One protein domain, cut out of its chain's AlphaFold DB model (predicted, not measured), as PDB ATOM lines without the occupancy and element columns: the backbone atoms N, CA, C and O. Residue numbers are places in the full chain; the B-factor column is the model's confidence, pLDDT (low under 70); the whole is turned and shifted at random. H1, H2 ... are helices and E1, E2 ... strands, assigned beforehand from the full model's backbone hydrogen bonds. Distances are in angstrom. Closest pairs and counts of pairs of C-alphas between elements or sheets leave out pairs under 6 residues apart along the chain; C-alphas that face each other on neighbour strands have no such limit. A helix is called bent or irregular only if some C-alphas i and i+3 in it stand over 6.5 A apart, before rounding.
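What this domain is: This is residues 943 to 1031 of the 1270 residues of an uncharacterized protein of Thermoanaerobacter sp. YS13 (UniProt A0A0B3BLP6). What shape does the backbone make? It is a small, incomplete barrel: the sheet E1 E3 E5 and the strand pair E4 E6 form parts of its wall, bridged by the stretch 990 to 995, with E2 near E6. H1 leads away from the end of E5, and residues 1016 to 1021, of which 1016 to 1017 belong to H1, stick out where the backbone turns back to E6. What is it made of? The 89 printed residues hold, in order, E1 E2 E3 E4 E5 H1 E6, a mixed class with 44 residues in named elements, under half; both sheets are antiparallel. How large is it? It is compact, with a radius of gyration of the C-alphas of 13.3 A and spans of 42 by 29 by 20 A.

How they stand to each other: How is the larger sheet paired? E1, residues 943 to 946, is antiparallel to E3, residues 966 to 970, with N 945 and O 968 2.9 A apart. E3 is the inner strand, antiparallel also to E5, residues 999 to 1003, with N 967 and O 1002 2.8 A apart. What joins it to E4 and E6? E4, residues 980 to 984, is antiparallel to E6, residues 1022 to 1029, with N 983 and O 1026 2.8 A apart. Residues 982 to 983 of E4 pair with 990 to 991, and 994 to 995 pair with 1000 to 1001 of E5, both antiparallel; the closest C-alphas of E4 and E5, Leu 982 and Phe 1002, are 7.3 A apart. Where are E2 and H1? E2, residues 958 to 960, pairs with no named strand and is near E6, with 7 pairs of C-alphas within 10 A. H1, residues 1004 to 1017, only grazes the larger sheet with residues 1004 to 1005; it has 7 of 10 O i to N i+4 pairs within hydrogen-bond range.

Where its parts are: Where does the printed part begin, and how long are the strands? C-alpha 943 of E1 is at (161.460, 269.016, 307.895). From first to last C-alpha E1 measures 10.8 A, E2 6.5 A, E3 13.0 A, E4 13.7 A, E5 13.2 A and E6 23.2 A. What of H1? It measures 19.9 A and is irregular, with C-alphas 1006 and 1009 7.7 A apart. Where does E6 end? Its C-alpha 1029 is at (161.716, 262.766, 294.010).

The domain as a whole: How far does it reach? The two C-alphas farthest apart, those of Phe 974 and Lys 1017, are 41.8 A apart, and the printed part has no cut. Which links are long? Those from E1 to E2, 11 residues, and from E4 to E5, 14 residues. Where is confidence low? The mean pLDDT of the printed part is 84.4, with residues 950, 976 to 977, 988 and 996 to 998 under 70.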
ATOM      1  N   TYR A 943     160.797 269.160 306.610       89.44
ATOM      2  CA  TYR A 943     161.460 269.016 307.895       89.44
ATOM      3  C   TYR A 943     162.123 267.654 307.980       89.44
ATOM      4  O   TYR A 943     161.616 266.676 307.430       89.44
ATOM      5  N   TRP A 944     163.226 267.570 308.709       91.88
ATOM      6  CA  TRP A 944     163.901 266.310 308.979       91.88
ATOM      7  C   TRP A 944     164.315 266.203 310.444       91.88
ATOM      8  O   TRP A 944     164.507 267.210 311.125       91.88
ATOM      9  N   ARG A 945     164.448 264.969 310.928       92.00
ATOM     10  CA  ARG A 945     165.029 264.651 312.237       92.00
ATOM     11  C   ARG A 945     165.568 263.228 312.254       92.00
ATOM     12  O   ARG A 945     165.125 262.382 311.483       92.00
ATOM     13  N   LEU A 946     166.479 262.940 313.176       89.81
ATOM     14  CA  LEU A 946     166.737 261.556 313.572       89.81
ATOM     15  C   LEU A 946     165.599 261.086 314.485       89.81
ATOM     16  O   LEU A 946     165.081 261.882 315.265       89.81
ATOM     17  N   ARG A 947     165.208 259.814 314.397       83.62
ATOM     18  CA  ARG A 947     164.095 259.243 315.178       83.62
ATOM     19  C   ARG A 947     164.274 259.390 316.694       83.62
ATOM     20  O   ARG A 947     163.295 259.595 317.402       83.62
ATOM     21  N   ASP A 948     165.518 259.345 317.163       74.12
ATOM     22  CA  ASP A 948     165.879 259.547 318.573       74.12
ATOM     23  C   ASP A 948     166.001 261.042 318.956       74.12
ATOM     24  O   ASP A 948     166.304 261.381 320.099       74.12
ATOM     25  N   GLY A 949     165.773 261.953 318.005       72.62
ATOM     26  CA  GLY A 949     165.794 263.402 318.191       72.62
ATOM     27  C   GLY A 949     164.431 263.976 318.592       72.62
ATOM     28  O   GLY A 949     163.380 263.536 318.127       72.62
ATOM     29  N   ILE A 950     164.454 265.005 319.446       67.88
ATOM     30  CA  ILE A 950     163.240 265.605 320.027       67.88
ATOM     31  C   ILE A 950     162.591 266.629 319.073       67.88
ATOM     32  O   ILE A 950     161.365 266.697 318.999       67.88
ATOM     33  N   GLU A 951     163.380 267.384 318.301       82.38
ATOM     34  CA  GLU A 951     162.897 268.516 317.489       82.38
ATOM     35  C   GLU A 951     163.025 268.277 315.974       82.38
ATOM     36  O   GLU A 951     163.967 267.640 315.500       82.38
ATOM     37  N   TRP A 952     162.063 268.799 315.206       88.12
ATOM     38  CA  TRP A 952     162.098 268.827 313.740       88.12
ATOM     39  C   TRP A 952     162.954 269.998 313.250       88.12
ATOM     40  O   TRP A 952     162.742 271.131 313.671       88.12
ATOM     41  N   SER A 953     163.870 269.742 312.316       85.88
ATOM     42  CA  SER A 953     164.717 270.773 311.714       85.88
ATOM     43  C   SER A 953     164.263 271.124 310.300       85.88
ATOM     44  O   SER A 953     164.048 270.238 309.472       85.88
ATOM     45  N   SER A 954     164.183 272.421 310.007       86.62
ATOM     46  CA  SER A 954     164.079 272.991 308.653       86.62
ATOM     47  C   SER A 954     165.394 273.644 308.196       86.62
ATOM     48  O   SER A 954     165.431 274.351 307.190       86.62
ATOM     49  N   GLU A 955     166.493 273.395 308.915       88.12
ATOM     50  CA  GLU A 955     167.842 273.843 308.566       88.12
ATOM     51  C   GLU A 955     168.736 272.658 308.176       88.12
ATOM     52  O   GLU A 955     168.578 271.535 308.670       88.12
ATOM     53  N   ILE A 956     169.711 272.916 307.305       89.62
ATOM     54  CA  ILE A 956     170.757 271.960 306.943       89.62
ATOM     55  C   ILE A 956     171.691 271.804 308.144       89.62
ATOM     56  O   ILE A 956     172.379 272.745 308.546       89.62
ATOM     57  N   GLY A 957     171.703 270.598 308.705       87.56
ATOM     58  CA  GLY A 957     172.554 270.206 309.823       87.56
ATOM     59  C   GLY A 957     173.576 269.146 309.428       87.56
ATOM     60  O   GLY A 957     173.675 268.740 308.269       87.56
ATOM     61  N   GLU A 958     174.336 268.699 310.421       90.94
ATOM     62  CA  GLU A 958     175.307 267.619 310.283       90.94
ATOM     63  C   GLU A 958     174.947 266.497 311.258       90.94
ATOM     64  O   GLU A 958     174.657 266.744 312.428       90.94
ATOM     65  N   ILE A 959     174.966 265.266 310.764       90.94
ATOM     66  CA  ILE A 959     174.793 264.030 311.521       90.94
ATOM     67  C   ILE A 959     176.183 263.433 311.725       90.94
ATOM     68  O   ILE A 959     176.922 263.238 310.758       90.94
ATOM     69  N   TRP A 960     176.554 263.145 312.970       91.00
ATOM     70  CA  TRP A 960     177.791 262.421 313.258       91.00
ATOM     71  C   TRP A 960     177.674 260.972 312.776       91.00
ATOM     72  O   TRP A 960     176.627 260.350 312.954       91.00
ATOM     73  N   TYR A 961     178.725 260.424 312.159       88.06
ATOM     74  CA  TYR A 961     178.650 259.107 311.517       88.06
ATOM     75  C   TYR A 961     178.270 257.960 312.470       88.06
ATOM     76  O   TYR A 961     177.700 256.976 312.014       88.06
ATOM     77  N   GLU A 962     178.539 258.074 313.773       86.12
ATOM     78  CA  GLU A 962     178.160 257.052 314.769       86.12
ATOM     79  C   GLU A 962     176.709 257.188 315.236       86.12
ATOM     80  O   GLU A 962     176.119 256.223 315.715       86.12
ATOM     81  N   ASP A 963     176.106 258.361 315.035       87.94
ATOM     82  CA  ASP A 963     174.702 258.625 315.353       87.94
ATOM     83  C   ASP A 963     173.765 258.250 314.186       87.94
ATOM     84  O   ASP A 963     172.562 258.532 314.231       87.94
ATOM     85  N   ILE A 964     174.281 257.640 313.107       88.50
ATOM     86  CA  ILE A 964     173.451 257.259 311.959       88.50
ATOM     87  C   ILE A 964     172.396 256.221 312.373       88.50
ATOM     88  O   ILE A 964     172.670 255.118 312.853       88.50
ATOM     89  N   GLY A 965     171.138 256.580 312.151       88.50
ATOM     90  CA  GLY A 965     169.983 255.778 312.532       88.50
ATOM     91  C   GLY A 965     168.866 255.898 311.509       88.50
ATOM     92  O   GLY A 965     169.095 255.866 310.298       88.50
ATOM     93  N   GLU A 966     167.640 256.024 312.001       91.56
ATOM     94  CA  GLU A 966     166.482 256.311 311.159       91.56
ATOM     95  C   GLU A 966     166.304 257.827 311.022       91.56
ATOM     96  O   GLU A 966     166.118 258.536 312.009       91.56
ATOM     97  N   LEU A 967     166.390 258.315 309.784       92.06
ATOM     98  CA  LEU A 967     166.159 259.701 309.399       92.06
ATOM     99  C   LEU A 967     164.705 259.850 308.948       92.06
ATOM    100  O   LEU A 967     164.320 259.345 307.892       92.06
ATOM    101  N   GLU A 968     163.902 260.546 309.741       92.06
ATOM    102  CA  GLU A 968     162.522 260.879 309.409       92.06
ATOM    103  C   GLU A 968     162.468 262.207 308.655       92.06
ATOM    104  O   GLU A 968     163.126 263.178 309.030       92.06
ATOM    105  N   VAL A 969     161.650 262.260 307.607       90.62
ATOM    106  CA  VAL A 969     161.430 263.450 306.785       90.62
ATOM    107  C   VAL A 969     159.931 263.704 306.680       90.62
ATOM    108  O   VAL A 969     159.182 262.862 306.184       90.62
ATOM    109  N   LYS A 970     159.484 264.866 307.155       89.00
ATOM    110  CA  LYS A 970     158.096 265.317 307.055       89.00
ATOM    111  C   LYS A 970     157.898 266.014 305.713       89.00
ATOM    112  O   LYS A 970     158.637 266.945 305.389       89.00
ATOM    113  N   LEU A 971     156.907 265.551 304.955       84.38
ATOM    114  CA  LEU A 971     156.551 266.081 303.641       84.38
ATOM    115  C   LEU A 971     155.195 266.804 303.701       84.38
ATOM    116  O   LEU A 971     154.327 266.376 304.468       84.38
ATOM    117  N   PRO A 972     154.975 267.848 302.882       80.94
ATOM    118  CA  PRO A 972     153.643 268.406 302.654       80.94
ATOM    119  C   PRO A 972     152.642 267.359 302.140       80.94
ATOM    120  O   PRO A 972     153.029 266.412 301.451       80.94
ATOM    121  N   HIS A 973     151.353 267.542 302.451       73.94
ATOM    122  CA  HIS A 973     150.293 266.562 302.177       73.94
ATOM    123  C   HIS A 973     150.194 266.180 300.689       73.94
ATOM    124  O   HIS A 973     150.123 265.000 300.363       73.94
ATOM    125  N   PHE A 974     150.310 267.145 299.772       74.88
ATOM    126  CA  PHE A 974     150.265 266.893 298.324       74.88
ATOM    127  C   PHE A 974     151.438 266.048 297.783       74.88
ATOM    128  O   PHE A 974     151.356 265.530 296.670       74.88
ATOM    129  N   LEU A 975     152.529 265.880 298.547       74.56
ATOM    130  CA  LEU A 975     153.641 264.985 298.195       74.56
ATOM    131  C   LEU A 975     153.489 263.580 298.797       74.56
ATOM    132  O   LEU A 975     154.310 262.699 298.520       74.56
ATOM    133  N   GLN A 976     152.453 263.334 299.607       68.75
ATOM    134  CA  GLN A 976     152.192 262.014 300.172       68.75
ATOM    135  C   GLN A 976     151.794 261.041 299.055       68.75
ATOM    136  O   GLN A 976     150.755 261.164 298.420       68.75
ATOM    137  N   GLY A 977     152.652 260.050 298.803       67.25
ATOM    138  CA  GLY A 977     152.450 259.050 297.749       67.25
ATOM    139  C   GLY A 977     153.401 259.180 296.561       67.25
ATOM    140  O   GLY A 977     153.551 258.201 295.832       67.25
ATOM    141  N   ILE A 978     154.103 260.309 296.420       75.56
ATOM    142  CA  ILE A 978     155.169 260.484 295.425       75.56
ATOM    143  C   ILE A 978     156.421 259.721 295.877       75.56
ATOM    144  O   ILE A 978     156.813 259.779 297.046       75.56
ATOM    145  N   GLY A 979     157.053 258.983 294.960       80.06
ATOM    146  CA  GLY A 979     158.300 258.271 295.235       80.06
ATOM    147  C   GLY A 979     159.444 259.241 295.540       80.06
ATOM    148  O   GLY A 979     159.646 260.225 294.827       80.06
ATOM    149  N   ALA A 980     160.200 258.966 296.601       87.19
ATOM    150  CA  ALA A 980     161.367 259.743 297.009       87.19
ATOM    151  C   ALA A 980     162.552 258.812 297.276       87.19
ATOM    152  O   ALA A 980     162.365 257.665 297.673       87.19
ATOM    153  N   LYS A 981     163.775 259.308 297.092       91.00
ATOM    154  CA  LYS A 981     165.018 258.601 297.416       91.00
ATOM    155  C   LYS A 981     166.056 259.550 297.998       91.00
ATOM    156  O   LYS A 981     166.154 260.706 297.581       91.00
ATOM    157  N   LEU A 982     166.861 259.033 298.919       93.00
ATOM    158  CA  LEU A 982     167.959 259.762 299.542       93.00
ATOM    159  C   LEU A 982     169.287 259.272 298.971       93.00
ATOM    160  O   LEU A 982     169.546 258.074 298.991       93.00
ATOM    161  N   VAL A 983     170.117 260.180 298.463       91.88
ATOM    162  CA  VAL A 983     171.377 259.861 297.782       91.88
ATOM    163  C   VAL A 983     172.553 260.452 298.550       91.88
ATOM    164  O   VAL A 983     172.560 261.646 298.845       91.88
ATOM    165  N   LEU A 984     173.570 259.639 298.836       90.38
ATOM    166  CA  LEU A 984     174.844 260.131 299.359       90.38
ATOM    167  C   LEU A 984     175.681 260.706 298.203       90.38
ATOM    168  O   LEU A 984     175.927 260.037 297.196       90.38
ATOM    169  N   SER A 985     176.089 261.969 298.324       84.06
ATOM    170  CA  SER A 985     176.809 262.692 297.267       84.06
ATOM    171  C   SER A 985     178.064 261.957 296.776       84.06
ATOM    172  O   SER A 985     178.815 261.386 297.558       84.06
ATOM    173  N   SER A 986     178.320 262.008 295.463       70.19
ATOM    174  CA  SER A 986     179.521 261.476 294.780       70.19
ATOM    175  C   SER A 986     179.760 259.956 294.850       70.19
ATOM    176  O   SER A 986     180.641 259.467 294.149       70.19
ATOM    177  N   THR A 987     178.976 259.196 295.624       76.75
ATOM    178  CA  THR A 987     179.044 257.719 295.675       76.75
ATOM    179  C   THR A 987     177.964 257.047 294.827       76.75
ATOM    180  O   THR A 987     178.124 255.902 294.415       76.75
ATOM    181  N   GLY A 988     176.849 257.746 294.577       69.94
ATOM    182  CA  GLY A 988     175.686 257.208 293.863       69.94
ATOM    183  C   GLY A 988     174.825 256.245 294.691       69.94
ATOM    184  O   GLY A 988     173.822 255.745 294.184       69.94
ATOM    185  N   ALA A 989     175.175 256.002 295.958       83.62
ATOM    186  CA  ALA A 989     174.412 255.137 296.849       83.62
ATOM    187  C   ALA A 989     173.070 255.790 297.213       83.62
ATOM    188  O   ALA A 989     173.040 256.904 297.741       83.62
ATOM    189  N   ALA A 990     171.967 255.093 296.927       86.81
ATOM    190  CA  ALA A 990     170.611 255.579 297.155       86.81
ATOM    191  C   ALA A 990     169.857 254.688 298.152       86.81
ATOM    192  O   ALA A 990     169.851 253.466 298.014       86.81
ATOM    193  N   ILE A 991     169.171 255.305 299.114       90.31
ATOM    194  CA  ILE A 991     168.292 254.636 300.077       90.31
ATOM    195  C   ILE A 991     166.836 254.932 299.724       90.31
ATOM    196  O   ILE A 991     166.458 256.092 299.523       90.31
ATOM    197  N   MET A 992     166.014 253.883 299.676       88.69
ATOM    198  CA  MET A 992     164.563 254.010 299.534       88.69
ATOM    199  C   MET A 992     163.900 254.180 300.912       88.69
ATOM    200  O   MET A 992     164.319 253.525 301.873       88.69
ATOM    201  N   PRO A 993     162.867 255.027 301.032       87.44
ATOM    202  CA  PRO A 993     162.187 255.270 302.292       87.44
ATOM    203  C   PRO A 993     161.176 254.166 302.624       87.44
ATOM    204  O   PRO A 993     160.602 253.524 301.744       87.44
ATOM    205  N   LYS A 994     160.880 254.010 303.914       84.25
ATOM    206  CA  LYS A 994     159.673 253.335 304.406       84.25
ATOM    207  C   LYS A 994     158.565 254.374 304.606       84.25
ATOM    208  O   LYS A 994     158.837 255.472 305.095       84.25
ATOM    209  N   LYS A 995     157.326 254.030 304.238       74.06
ATOM    210  CA  LYS A 995     156.158 254.903 304.446       74.06
ATOM    211  C   LYS A 995     155.723 254.883 305.916       74.06
ATOM    212  O   LYS A 995     155.568 253.805 306.488       74.06
ATOM    213  N   ALA A 996     155.493 256.063 306.485       64.12
ATOM    214  CA  ALA A 996     154.766 256.284 307.733       64.12
ATOM    215  C   ALA A 996     153.572 257.226 307.463       64.12
ATOM    216  O   ALA A 996     153.425 257.718 306.346       64.12
ATOM    217  N   LYS A 997     152.692 257.434 308.454       59.62
ATOM    218  CA  LYS A 997     151.403 258.136 308.276       59.62
ATOM    219  C   LYS A 997     151.565 259.570 307.734       59.62
ATOM    220  O   LYS A 997     150.916 259.900 306.754       59.62
ATOM    221  N   ASP A 998     152.496 260.349 308.300       67.50
ATOM    222  CA  ASP A 998     152.724 261.772 307.958       67.50
ATOM    223  C   ASP A 998     154.193 262.098 307.596       67.50
ATOM    224  O   ASP A 998     154.596 263.260 307.512       67.50
ATOM    225  N   SER A 999     155.032 261.074 307.424       82.06
ATOM    226  CA  SER A 999     156.465 261.217 307.143       82.06
ATOM    227  C   SER A 999     157.007 260.029 306.350       82.06
ATOM    228  O   SER A 999     156.389 258.965 306.253       82.06
ATOM    229  N   ILE A1000     158.192 260.208 305.774       89.19
ATOM    230  CA  ILE A1000     158.968 259.133 305.159       89.19
ATOM    231  C   ILE A1000     160.231 258.880 305.978       89.19
ATOM    232  O   ILE A1000     160.838 259.814 306.500       89.19
ATOM    233  N   VAL A1001     160.626 257.614 306.106       90.44
ATOM    234  CA  VAL A1001     161.742 257.215 306.975       90.44
ATOM    235  C   VAL A1001     162.844 256.552 306.160       90.44
ATOM    236  O   VAL A1001     162.621 255.511 305.541       90.44
ATOM    237  N   PHE A1002     164.047 257.119 306.188       92.06
ATOM    238  CA  PHE A1002     165.251 256.564 305.568       92.06
ATOM    239  C   PHE A1002     166.129 255.897 306.627       92.06
ATOM    240  O   PHE A1002     166.495 256.515 307.622       92.06
ATOM    241  N   ASN A1003     166.507 254.637 306.416       91.50
ATOM    242  CA  ASN A1003     167.435 253.953 307.316       91.50
ATOM    243  C   ASN A1003     168.880 254.195 306.855       91.50
ATOM    244  O   ASN A1003     169.347 253.541 305.920       91.50
ATOM    245  N   LEU A1004     169.582 255.114 307.525       91.19
ATOM    246  CA  LEU A1004     170.952 255.503 307.182       91.19
ATOM    247  C   LEU A1004     171.985 254.408 307.479       91.19
ATOM    248  O   LEU A1004     173.056 254.425 306.882       91.19
ATOM    249  N   ARG A1005     171.666 253.409 308.318       88.56
ATOM    250  CA  ARG A1005     172.569 252.274 308.603       88.56
ATOM    251  C   ARG A1005     172.861 251.414 307.371       88.56
ATOM    252  O   ARG A1005     173.818 250.653 307.368       88.56
ATOM    253  N   GLN A1006     172.067 251.543 306.305       89.25
ATOM    254  CA  GLN A1006     172.370 250.914 305.014       89.25
ATOM    255  C   GLN A1006     173.652 251.467 304.372       89.25
ATOM    256  O   GLN A1006     174.204 250.836 303.478       89.25
ATOM    257  N   LEU A1007     174.125 252.637 304.815       87.75
ATOM    258  CA  LEU A1007     175.342 253.276 304.322       87.75
ATOM    259  C   LEU A1007     176.557 253.029 305.226       87.75
ATOM    260  O   LEU A1007     177.617 253.555 304.907       87.75
ATOM    261  N   SER A1008     176.446 252.261 306.318       86.44
ATOM    262  CA  SER A1008     177.531 252.109 307.304       86.44
ATOM    263  C   SER A1008     178.851 251.647 306.684       86.44
ATOM    264  O   SER A1008     179.878 252.271 306.931       86.44
ATOM    265  N   ASP A1009     178.819 250.628 305.821       85.00
ATOM    266  CA  ASP A1009     180.027 250.101 305.166       85.00
ATOM    267  C   ASP A1009     180.677 251.148 304.245       85.00
ATOM    268  O   ASP A1009     181.897 251.294 304.208       85.00
ATOM    269  N   ILE A1010     179.853 251.924 303.534       86.75
ATOM    270  CA  ILE A1010     180.300 252.990 302.626       86.75
ATOM    271  C   ILE A1010     180.890 254.155 303.427       86.75
ATOM    272  O   ILE A1010     181.931 254.693 303.065       86.75
ATOM    273  N   ILE A1011     180.231 254.544 304.518       86.94
ATOM    274  CA  ILE A1011     180.675 255.612 305.417       86.94
ATOM    275  C   ILE A1011     181.999 255.230 306.085       86.94
ATOM    276  O   ILE A1011     182.886 256.075 306.178       86.94
ATOM    277  N   TYR A1012     182.156 253.967 306.494       84.94
ATOM    278  CA  TYR A1012     183.402 253.456 307.055       84.94
ATOM    279  C   TYR A1012     184.543 253.502 306.029       84.94
ATOM    280  O   TYR A1012     185.601 254.053 306.319       84.94
ATOM    281  N   ASP A1013     184.319 253.032 304.797       83.75
ATOM    282  CA  ASP A1013     185.337 253.076 303.734       83.75
ATOM    283  C   ASP A1013     185.755 254.517 303.388       83.75
ATOM    284  O   ASP A1013     186.940 254.824 303.236       83.75
ATOM    285  N   ILE A1014     184.779 255.427 303.331       85.69
ATOM    286  CA  ILE A1014     184.999 256.863 303.131       85.69
ATOM    287  C   ILE A1014     185.806 257.478 304.274       85.69
ATOM    288  O   ILE A1014     186.649 258.337 304.019       85.69
ATOM    289  N   ARG A1015     185.539 257.083 305.520       83.62
ATOM    290  CA  ARG A1015     186.262 257.581 306.692       83.62
ATOM    291  C   ARG A1015     187.722 257.140 306.652       83.62
ATOM    292  O   ARG A1015     188.598 257.987 306.774       83.62
ATOM    293  N   GLU A1016     187.980 255.858 306.413       81.56
ATOM    294  CA  GLU A1016     189.338 255.298 306.446       81.56
ATOM    295  C   GLU A1016     190.203 255.747 305.257       81.56
ATOM    296  O   GLU A1016     191.394 256.007 305.414       81.56
ATOM    297  N   LYS A1017     189.626 255.867 304.053       77.69
ATOM    298  CA  LYS A1017     190.388 256.182 302.826       77.69
ATOM    299  C   LYS A1017     190.266 257.635 302.368       77.69
ATOM    300  O   LYS A1017     191.014 258.075 301.493       77.69
ATOM    301  N   GLY A1018     189.291 258.376 302.888       73.44
ATOM    302  CA  GLY A1018     188.919 259.699 302.400       73.44
ATOM    303  C   GLY A1018     189.437 260.845 303.267       73.44
ATOM    304  O   GLY A1018     189.303 260.850 304.489       73.44
ATOM    305  N   LYS A1019     189.944 261.899 302.613       75.38
ATOM    306  CA  LYS A1019     190.364 263.147 303.280       75.38
ATOM    307  C   LYS A1019     189.196 264.096 303.616       75.38
ATOM    308  O   LYS A1019     189.363 264.987 304.442       75.38
ATOM    309  N   LYS A1020     188.018 263.920 302.994       83.50
ATOM    310  CA  LYS A1020     186.850 264.813 303.141       83.50
ATOM    311  C   LYS A1020     186.075 264.527 304.433       83.50
ATOM    312  O   LYS A1020     185.607 263.409 304.627       83.50
ATOM    313  N   SER A1021     185.866 265.552 305.255       85.50
ATOM    314  CA  SER A1021     185.254 265.430 306.588       85.50
ATOM    315  C   SER A1021     183.724 265.394 306.597       85.50
ATOM    316  O   SER A1021     183.136 264.881 307.549       85.50
ATOM    317  N   VAL A1022     183.065 265.903 305.549       89.94
ATOM    318  CA  VAL A1022     181.599 266.029 305.482       89.94
ATOM    319  C   VAL A1022     181.054 265.602 304.117       89.94
ATOM    320  O   VAL A1022     181.616 265.940 303.073       89.94
ATOM    321  N   TRP A1023     179.930 264.886 304.118       90.62
ATOM    322  CA  TRP A1023     179.269 264.344 302.931       90.62
ATOM    323  C   TRP A1023     177.799 264.746 302.869       90.62
ATOM    324  O   TRP A1023     177.082 264.656 303.858       90.62
ATOM    325  N   ASP A1024     177.336 265.173 301.698       92.88
ATOM    326  CA  ASP A1024     175.970 265.664 301.504       92.88
ATOM    327  C   ASP A1024     174.977 264.507 301.300       92.88
ATOM    328  O   ASP A1024     175.250 263.591 300.515       92.88
ATOM    329  N   LEU A1025     173.817 264.575 301.963       93.31
ATOM    330  CA  LEU A1025     172.654 263.721 301.718       93.31
ATOM    331  C   LEU A1025     171.608 264.497 300.912       93.31
ATOM    332  O   LEU A1025     170.999 265.455 301.395       93.31
ATOM    333  N   ILE A1026     171.396 264.070 299.672       93.06
ATOM    334  CA  ILE A1026     170.537 264.736 298.693       93.06
ATOM    335  C   ILE A1026     169.199 264.005 298.622       93.06
ATOM    336  O   ILE A1026     169.154 262.812 298.315       93.06
ATOM    337  N   LEU A1027     168.103 264.718 298.878       91.75
ATOM    338  CA  LEU A1027     166.754 264.195 298.680       91.75
ATOM    339  C   LEU A1027     166.321 264.458 297.235       91.75
ATOM    340  O   LEU A1027     166.475 265.564 296.714       91.75
ATOM    341  N   SER A1028     165.787 263.431 296.584       89.19
ATOM    342  CA  SER A1028     165.273 263.511 295.215       89.19
ATOM    343  C   SER A1028     163.929 262.799 295.108       89.19
ATOM    344  O   SER A1028     163.706 261.797 295.788       89.19
ATOM    345  N   PHE A1029     163.047 263.317 294.259       86.56
ATOM    346  CA  PHE A1029     161.716 262.766 294.010       86.56
ATOM    347  C   PHE A1029     161.646 262.153 292.607       86.56
ATOM    348  O   PHE A1029     162.447 262.487 291.738       86.56
ATOM    349  N   GLU A1030     160.701 261.240 292.390       83.44
ATOM    350  CA  GLU A1030     160.407 260.683 291.062       83.44
ATOM    351  C   GLU A1030     159.725 261.703 290.141       83.44
ATOM    352  O   GLU A1030     159.821 261.593 288.920       83.44
ATOM    353  N   ASN A1031     159.050 262.703 290.719       78.62
ATOM    354  CA  ASN A1031     158.501 263.816 289.961       78.62
ATOM    355  C   ASN A1031     159.630 264.769 289.525       78.62
ATOM    356  O   ASN A1031     160.260 265.409 290.368       78.62
TER     357      ASN A1031